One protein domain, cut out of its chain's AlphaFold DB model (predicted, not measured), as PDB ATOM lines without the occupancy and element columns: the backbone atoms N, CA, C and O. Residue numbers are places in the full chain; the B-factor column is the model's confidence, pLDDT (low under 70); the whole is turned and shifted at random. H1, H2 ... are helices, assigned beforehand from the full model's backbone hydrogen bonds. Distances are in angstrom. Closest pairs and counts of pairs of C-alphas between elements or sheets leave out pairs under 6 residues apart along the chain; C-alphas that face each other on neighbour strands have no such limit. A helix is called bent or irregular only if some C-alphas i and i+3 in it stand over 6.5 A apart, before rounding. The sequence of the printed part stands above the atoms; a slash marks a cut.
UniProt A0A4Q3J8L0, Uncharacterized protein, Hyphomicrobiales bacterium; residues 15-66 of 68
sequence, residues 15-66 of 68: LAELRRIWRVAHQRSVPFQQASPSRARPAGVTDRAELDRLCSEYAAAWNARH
ATOM      1  N   LEU A  15       4.083   9.952 -30.711       96.88
ATOM      2  CA  LEU A  15       4.900   8.947 -30.014       96.88
ATOM      3  C   LEU A  15       6.247   8.679 -30.696       96.88
ATOM      4  O   LEU A  15       7.229   8.336 -30.030       96.88
ATOM      5  N   ALA A  16       6.306   8.779 -32.025       96.94
ATOM      6  CA  ALA A  16       7.573   8.696 -32.749       96.94
ATOM      7  C   ALA A  16       8.441   9.915 -32.418       96.94
ATOM      8  O   ALA A  16       9.615   9.768 -32.078       96.94
ATOM      9  N   GLU A  17       7.827  11.095 -32.408       97.62
ATOM     10  CA  GLU A  17       8.515  12.336 -32.076       97.62
ATOM     11  C   GLU A  17       8.954  12.389 -30.612       97.62
ATOM     12  O   GLU A  17      10.095  12.748 -30.320       97.62
ATOM     13  N   LEU A  18       8.115  11.927 -29.682       96.81
ATOM     14  CA  LEU A  18       8.479  11.843 -28.269       96.81
ATOM     15  C   LEU A  18       9.714  10.954 -28.058       96.81
ATOM     16  O   LEU A  18      10.620  11.333 -27.318       96.81
ATOM     17  N   ARG A  19       9.800   9.805 -28.747       95.38
ATOM     18  CA  ARG A  19      10.990   8.931 -28.713       95.38
ATOM     19  C   ARG A  19      12.228   9.627 -29.278       95.38
ATOM     20  O   ARG A  19      13.308   9.517 -28.694       95.38
ATOM     21  N   ARG A  20      12.078  10.373 -30.378       96.19
ATOM     22  CA  ARG A  20      13.168  11.151 -30.980       96.19
ATOM     23  C   ARG A  20      13.676  12.231 -30.022       96.19
ATOM     24  O   ARG A  20      14.878  12.298 -29.771       96.19
ATOM     25  N   ILE A  21      12.777  13.030 -29.444       96.31
ATOM     26  CA  ILE A  21      13.118  14.087 -28.478       96.31
ATOM     27  C   ILE A  21      13.751  13.489 -27.226       96.31
ATOM     28  O   ILE A  21      14.757  14.011 -26.749       96.31
ATOM     29  N   TRP A  22      13.225  12.371 -26.721       95.00
ATOM     30  CA  TRP A  22      13.811  11.663 -25.587       95.00
ATOM     31  C   TRP A  22      15.271  11.282 -25.859       95.00
ATOM     32  O   TRP A  22      16.143  11.571 -25.036       95.00
ATOM     33  N   ARG A  23      15.571  10.728 -27.040       95.75
ATOM     34  CA  ARG A  23      16.945  10.393 -27.442       95.75
ATOM     35  C   ARG A  23      17.833  11.634 -27.593       95.75
ATOM     36  O   ARG A  23      18.964  11.620 -27.110       95.75
ATOM     37  N   VAL A  24      17.328  12.716 -28.192       96.06
ATOM     38  CA  VAL A  24      18.058  13.994 -28.332       96.06
ATOM     39  C   VAL A  24      18.366  14.617 -26.969       96.06
ATOM     40  O   VAL A  24      19.485  15.076 -26.735       96.06
ATOM     41  N   ALA A  25      17.414  14.595 -26.037       95.81
ATOM     42  CA  ALA A  25      17.596  15.146 -24.699       95.81
ATOM     43  C   ALA A  25      18.765  14.479 -23.961       95.81
ATOM     44  O   ALA A  25      19.534  15.159 -23.277       95.81
ATOM     45  N   HIS A  26      18.955  13.174 -24.155       95.94
ATOM     46  CA  HIS A  26      20.049  12.414 -23.553       95.94
ATOM     47  C   HIS A  26      21.426  12.695 -24.164       95.94
ATOM     48  O   HIS A  26      22.432  12.358 -23.547       95.94
ATOM     49  N   GLN A  27      21.506  13.374 -25.312       96.19
ATOM     50  CA  GLN A  27      22.799  13.744 -25.896       96.19
ATOM     51  C   GLN A  27      23.436  14.952 -25.200       96.19
ATOM     52  O   GLN A  27      24.652  15.116 -25.239       96.19
ATOM     53  N   ARG A  28      22.635  15.823 -24.563       95.00
ATOM     54  CA  ARG A  28      23.178  17.006 -23.872       95.00
ATOM     55  C   ARG A  28      22.286  17.596 -22.787       95.00
ATOM     56  O   ARG A  28      22.800  17.977 -21.744       95.00
ATOM     57  N   SER A  29      20.975  17.687 -23.007       95.06
ATOM     58  CA  SER A  29      20.062  18.370 -22.075       95.06
ATOM     59  C   SER A  29      20.020  17.707 -20.697       95.06
ATOM     60  O   SER A  29      20.098  18.391 -19.680       95.06
ATOM     61  N   VAL A  30      19.908  16.378 -20.657       94.94
ATOM     62  CA  VAL A  30      19.863  15.607 -19.408       94.94
ATOM     63  C   VAL A  30      21.178  15.707 -18.621       94.94
ATOM     64  O   VAL A  30      21.118  16.089 -17.452       94.94
ATOM     65  N   PRO A  31      22.368  15.434 -19.196       94.94
ATOM     66  CA  PRO A  31      23.617  15.573 -18.443       94.94
ATOM     67  C   PRO A  31      23.947  17.023 -18.080       94.94
ATOM     68  O   PRO A  31      24.503  17.271 -17.014       94.94
ATOM     69  N   PHE A  32      23.545  18.000 -18.899       94.94
ATOM     70  CA  PHE A  32      23.688  19.413 -18.547       94.94
ATOM     71  C   PHE A  32      22.879  19.764 -17.290       94.94
ATOM     72  O   PHE A  32      23.409  20.385 -16.377       94.94
ATOM     73  N   GLN A  33      21.626  19.303 -17.196       93.62
ATOM     74  CA  GLN A  33      20.805  19.472 -15.990       93.62
ATOM     75  C   GLN A  33      21.449  18.834 -14.748       93.62
ATOM     76  O   GLN A  33      21.310  19.366 -13.651       93.62
ATOM     77  N   GLN A  34      22.174  17.719 -14.899       90.44
ATOM     78  CA  GLN A  34      22.917  17.094 -13.794       90.44
ATOM     79  C   GLN A  34      24.142  17.911 -13.357       90.44
ATOM     80  O   GLN A  34      24.544  17.835 -12.198       90.44
ATOM     81  N   ALA A  35      24.724  18.692 -14.268       94.50
ATOM     82  CA  ALA A  35      25.841  19.589 -13.993       94.50
ATOM     83  C   ALA A  35      25.407  20.936 -13.379       94.50
ATOM     84  O   ALA A  35      26.256  21.691 -12.898       94.50
ATOM     85  N   SER A  36      24.106  21.236 -13.371       94.12
ATOM     86  CA  SER A  36      23.547  22.439 -12.755       94.12
ATOM     87  C   SER A  36      23.775  22.488 -11.233       94.12
ATOM     88  O   SER A  36      23.975  21.455 -10.583       94.12
ATOM     89  N   PRO A  37      23.705  23.687 -10.629       95.88
ATOM     90  CA  PRO A  37      23.678  23.866  -9.182       95.88
ATOM     91  C   PRO A  37      22.722  22.917  -8.454       95.88
ATOM     92  O   PRO A  37      21.554  22.769  -8.813       95.88
ATOM     93  N   SER A  38      23.212  22.306  -7.380       91.50
ATOM     94  CA  SER A  38      22.434  21.426  -6.510       91.50
ATOM     95  C   SER A  38      22.818  21.623  -5.044       91.50
ATOM     96  O   SER A  38      23.817  22.268  -4.734       91.50
ATOM     97  N   ARG A  39      22.060  21.023  -4.115       93.56
ATOM     98  CA  ARG A  39      22.406  21.063  -2.680       93.56
ATOM     99  C   ARG A  39      23.799  20.497  -2.385       93.56
ATOM    100  O   ARG A  39      24.476  21.013  -1.509       93.56
ATOM    101  N   ALA A  40      24.212  19.454  -3.106       92.62
ATOM    102  CA  ALA A  40      25.526  18.833  -2.935       92.62
ATOM    103  C   ALA A  40      26.645  19.582  -3.680       92.62
ATOM    104  O   ALA A  40      27.801  19.523  -3.271       92.62
ATOM    105  N   ARG A  41      26.311  20.302  -4.762       91.50
ATOM    106  CA  ARG A  41      27.252  21.095  -5.566       91.50
ATOM    107  C   ARG A  41      26.641  22.473  -5.863       91.50
ATOM    108  O   ARG A  41      26.094  22.661  -6.950       91.50
ATOM    109  N   PRO A  42      26.708  23.441  -4.925       95.81
ATOM    110  CA  PRO A  42      25.988  24.716  -5.041       95.81
ATOM    111  C   PRO A  42      26.386  25.572  -6.244       95.81
ATOM    112  O   PRO A  42      25.559  26.305  -6.769       95.81
ATOM    113  N   ALA A  43      27.632  25.465  -6.705       95.50
ATOM    114  CA  ALA A  43      28.102  26.181  -7.889       95.50
ATOM    115  C   ALA A  43      27.810  25.442  -9.212       95.50
ATOM    116  O   ALA A  43      27.980  26.024 -10.279       95.50
ATOM    117  N   GLY A  44      27.395  24.170  -9.166       96.38
ATOM    118  CA  GLY A  44      27.371  23.311 -10.353       96.38
ATOM    119  C   GLY A  44      28.764  23.124 -10.972       96.38
ATOM    120  O   GLY A  44      29.789  23.265 -10.295       96.38
ATOM    121  N   VAL A  45      28.803  22.769 -12.255       96.88
ATOM    122  CA  VAL A  45      30.009  22.792 -13.095       96.88
ATOM    123  C   VAL A  45      30.086  24.149 -13.792       96.88
ATOM    124  O   VAL A  45      29.213  24.484 -14.589       96.88
ATOM    125  N   THR A  46      31.130  24.926 -13.507       96.12
ATOM    126  CA  THR A  46      31.358  26.239 -14.135       96.12
ATOM    127  C   THR A  46      32.441  26.204 -15.211       96.12
ATOM    128  O   THR A  46      32.422  27.041 -16.113       96.12
ATOM    129  N   ASP A  47      33.358  25.233 -15.156       97.44
ATOM    130  CA  ASP A  47      34.353  25.024 -16.203       97.44
ATOM    131  C   ASP A  47      33.706  24.418 -17.454       97.44
ATOM    132  O   ASP A  47      33.019  23.392 -17.411       97.44
ATOM    133  N   ARG A  48      33.919  25.071 -18.599       96.19
ATOM    134  CA  ARG A  48      33.269  24.679 -19.850       96.19
ATOM    135  C   ARG A  48      33.779  23.340 -20.381       96.19
ATOM    136  O   ARG A  48      32.978  22.564 -20.902       96.19
ATOM    137  N   ALA A  49      35.079  23.076 -20.265       98.25
ATOM    138  CA  ALA A  49      35.676  21.842 -20.758       98.25
ATOM    139  C   ALA A  49      35.242  20.645 -19.899       98.25
ATOM    140  O   ALA A  49      34.911  19.588 -20.439       98.25
ATOM    141  N   GLU A  50      35.156  20.822 -18.577       97.38
ATOM    142  CA  GLU A  50      34.605  19.827 -17.654       97.38
ATOM    143  C   GLU A  50      33.148  19.496 -18.004       97.38
ATOM    144  O   GLU A  50      32.791  18.320 -18.097       97.38
ATOM    145  N   LEU A  51      32.319  20.516 -18.250       96.88
ATOM    146  CA  LEU A  51      30.919  20.333 -18.628       96.88
ATOM    147  C   LEU A  51      30.775  19.566 -19.949       96.88
ATOM    148  O   LEU A  51      29.983  18.628 -20.040       96.88
ATOM    149  N   ASP A  52      31.525  19.962 -20.978       97.88
ATOM    150  CA  ASP A  52      31.453  19.313 -22.289       97.88
ATOM    151  C   ASP A  52      31.932  17.857 -22.228       97.88
ATOM    152  O   ASP A  52      31.323  16.984 -22.859       97.88
ATOM    153  N   ARG A  53      32.951  17.569 -21.409       98.25
ATOM    154  CA  ARG A  53      33.407  16.202 -21.142       98.25
ATOM    155  C   ARG A  53      32.321  15.375 -20.450       98.25
ATOM    156  O   ARG A  53      32.001  14.292 -20.934       98.25
ATOM    157  N   LEU A  54      31.706  15.900 -19.386       97.00
ATOM    158  CA  LEU A  54      30.627  15.225 -18.651       97.00
ATOM    159  C   LEU A  54      29.452  14.879 -19.576       97.00
ATOM    160  O   LEU A  54      28.977  13.741 -19.578       97.00
ATOM    161  N   CYS A  55      29.006  15.835 -20.396       97.69
ATOM    162  CA  CYS A  55      27.925  15.599 -21.353       97.69
ATOM    163  C   CYS A  55      28.286  14.529 -22.390       97.69
ATOM    164  O   CYS A  55      27.455  13.674 -22.691       97.69
ATOM    165  N   SER A  56      29.513  14.553 -22.913       98.25
ATOM    166  CA  SER A  56      29.956  13.609 -23.947       98.25
ATOM    167  C   SER A  56      30.096  12.184 -23.405       98.25
ATOM    168  O   SER A  56      29.628  11.236 -24.034       98.25
ATOM    169  N   GLU A  57      30.680  12.023 -22.213       98.25
ATOM    170  CA  GLU A  57      30.800  10.727 -21.534       98.25
ATOM    171  C   GLU A  57      29.424  10.133 -21.215       98.25
ATOM    172  O   GLU A  57      29.172   8.951 -21.470       98.25
ATOM    173  N   TYR A  58      28.503  10.966 -20.718       97.69
ATOM    174  CA  TYR A  58      27.125  10.559 -20.476       97.69
ATOM    175  C   TYR A  58      26.445  10.072 -21.758       97.69
ATOM    176  O   TYR A  58      25.866   8.983 -21.765       97.69
ATOM    177  N   ALA A  59      26.516  10.862 -22.834       97.56
ATOM    178  CA  ALA A  59      25.871  10.549 -24.103       97.56
ATOM    179  C   ALA A  59      26.412   9.240 -24.693       97.56
ATOM    180  O   ALA A  59      25.631   8.375 -25.085       97.56
ATOM    181  N   ALA A  60      27.735   9.040 -24.669       98.12
ATOM    182  CA  ALA A  60      28.366   7.803 -25.122       98.12
ATOM    183  C   ALA A  60      27.872   6.584 -24.326       98.12
ATOM    184  O   ALA A  60      27.443   5.586 -24.910       98.12
ATOM    185  N   ALA A  61      27.860   6.678 -22.994       98.00
ATOM    186  CA  ALA A  61      27.382   5.601 -22.134       98.00
ATOM    187  C   ALA A  61      25.879   5.331 -22.319       98.00
ATOM    188  O   ALA A  61      25.433   4.187 -22.230       98.00
ATOM    189  N   TRP A  62      25.083   6.374 -22.556       97.06
ATOM    190  CA  TRP A  62      23.655   6.239 -22.807       97.06
ATOM    191  C   TRP A  62      23.379   5.575 -24.159       97.06
ATOM    192  O   TRP A  62      22.583   4.638 -24.196       97.06
ATOM    193  N   ASN A  63      24.075   5.985 -25.225       97.12
ATOM    194  CA  ASN A  63      23.943   5.405 -26.565       97.12
ATOM    195  C   ASN A  63      24.328   3.920 -26.564       97.12
ATOM    196  O   ASN A  63      23.610   3.102 -27.125       97.12
ATOM    197  N   ALA A  64      25.393   3.543 -25.846       97.44
ATOM    198  CA  ALA A  64      25.801   2.143 -25.711       97.44
ATOM    199  C   ALA A  64      24.728   1.249 -25.053       97.44
ATOM    200  O   ALA A  64      24.652   0.060 -25.347       97.44
ATOM    201  N   ARG A  65      23.893   1.809 -24.164       96.56
ATOM    202  CA  ARG A  65      22.774   1.091 -23.521       96.56
ATOM    203  C   ARG A  65      21.480   1.113 -24.333       96.56
ATOM    204  O   ARG A  65      20.590   0.319 -24.049       96.56
ATOM    205  N   HIS A  66      21.366   2.025 -25.294       94.12
ATOM    206  CA  HIS A  66      20.168   2.225 -26.105       94.12
ATOM    207  C   HIS A  66      20.546   2.289 -27.590       94.12
ATOM    208  O   HIS A  66      20.354   3.347 -28.204       94.12
TER     209      HIS A  66
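This is residues 15 to 66 of the 68 residues of an uncharacterized protein of Hyphomicrobiales bacterium (UniProt A0A4Q3J8L0). One long helix, H3, crosses a line of two shorter helices, H1 and H2, strung one after the other; H2 packs on H3, while a loop, residues 36 to 47, turns the chain back from H2 to H3 at one end and residues 15 to 21 of H1 stick out at the other. The packing is loose, resting on H2 and part of H3, with H1 near both but touching neither. The printed part has 52 residues, with three named helices in the order H1, H2, H3 and no named strand; the class is all helix. The whole is loose and elongated, with a radius of gyration of the C-alphas of 12.4 A and spans of 37 by 19 by 16 A.

Begin with the longest helix, H3, at residues 48 to 65. Look next at H2, residues 29 to 35, which touches H3 with 8 pairs of C-alphas within 8 A. Their closest C-alphas are those of Pro 31 and Cys 55, 5.2 A apart, and H3 touches H2 with residues 51 to 59 alone. The two helices run opposite ways at a steep tilt of 54 degrees, and their centres are 9.7 A apart. Then turn to H1, residues 15 to 25, which touches no helix. H1 and H3 are near each other, with 5 pairs of C-alphas within 10 A. H1 and H2 meet only through their link and are near each other, also with 5 pairs within 10 A. Residues 15 to 21, which belong to H1, stand free. In the backbones of H1, H2 and H3, every O i to N i+4 pair is within hydrogen-bond range.

Find C-alpha 48 at (33.269, 24.679, -19.850); from there H3 runs 26.1 A to C-alpha 65 at (22.774, 1.091, -23.521). H1 begins at C-alpha 15, at (4.900, 8.947, -30.014), and ends 15.1 A away at C-alpha 25. H2 runs from Ser 29 to Ala 35, 10.0 A from first to last C-alpha. No helix is bent or irregular.

Look at Ala 16 and Pro 42 for the two C-alphas farthest apart, 36.9 A. The C-alphas of the first and last printed residues, Leu 15 and His 66, are 17.1 A apart. The link from H1 to H2, with 3 residues, is tight. The link from H2 to H3, residues 36 to 47, is long, with 12 residues whose C-alphas lie 10 to 18 A from the mean of all C-alphas. The printed part has no cut. Its mean pLDDT is 96.0, and no printed residue is under 70.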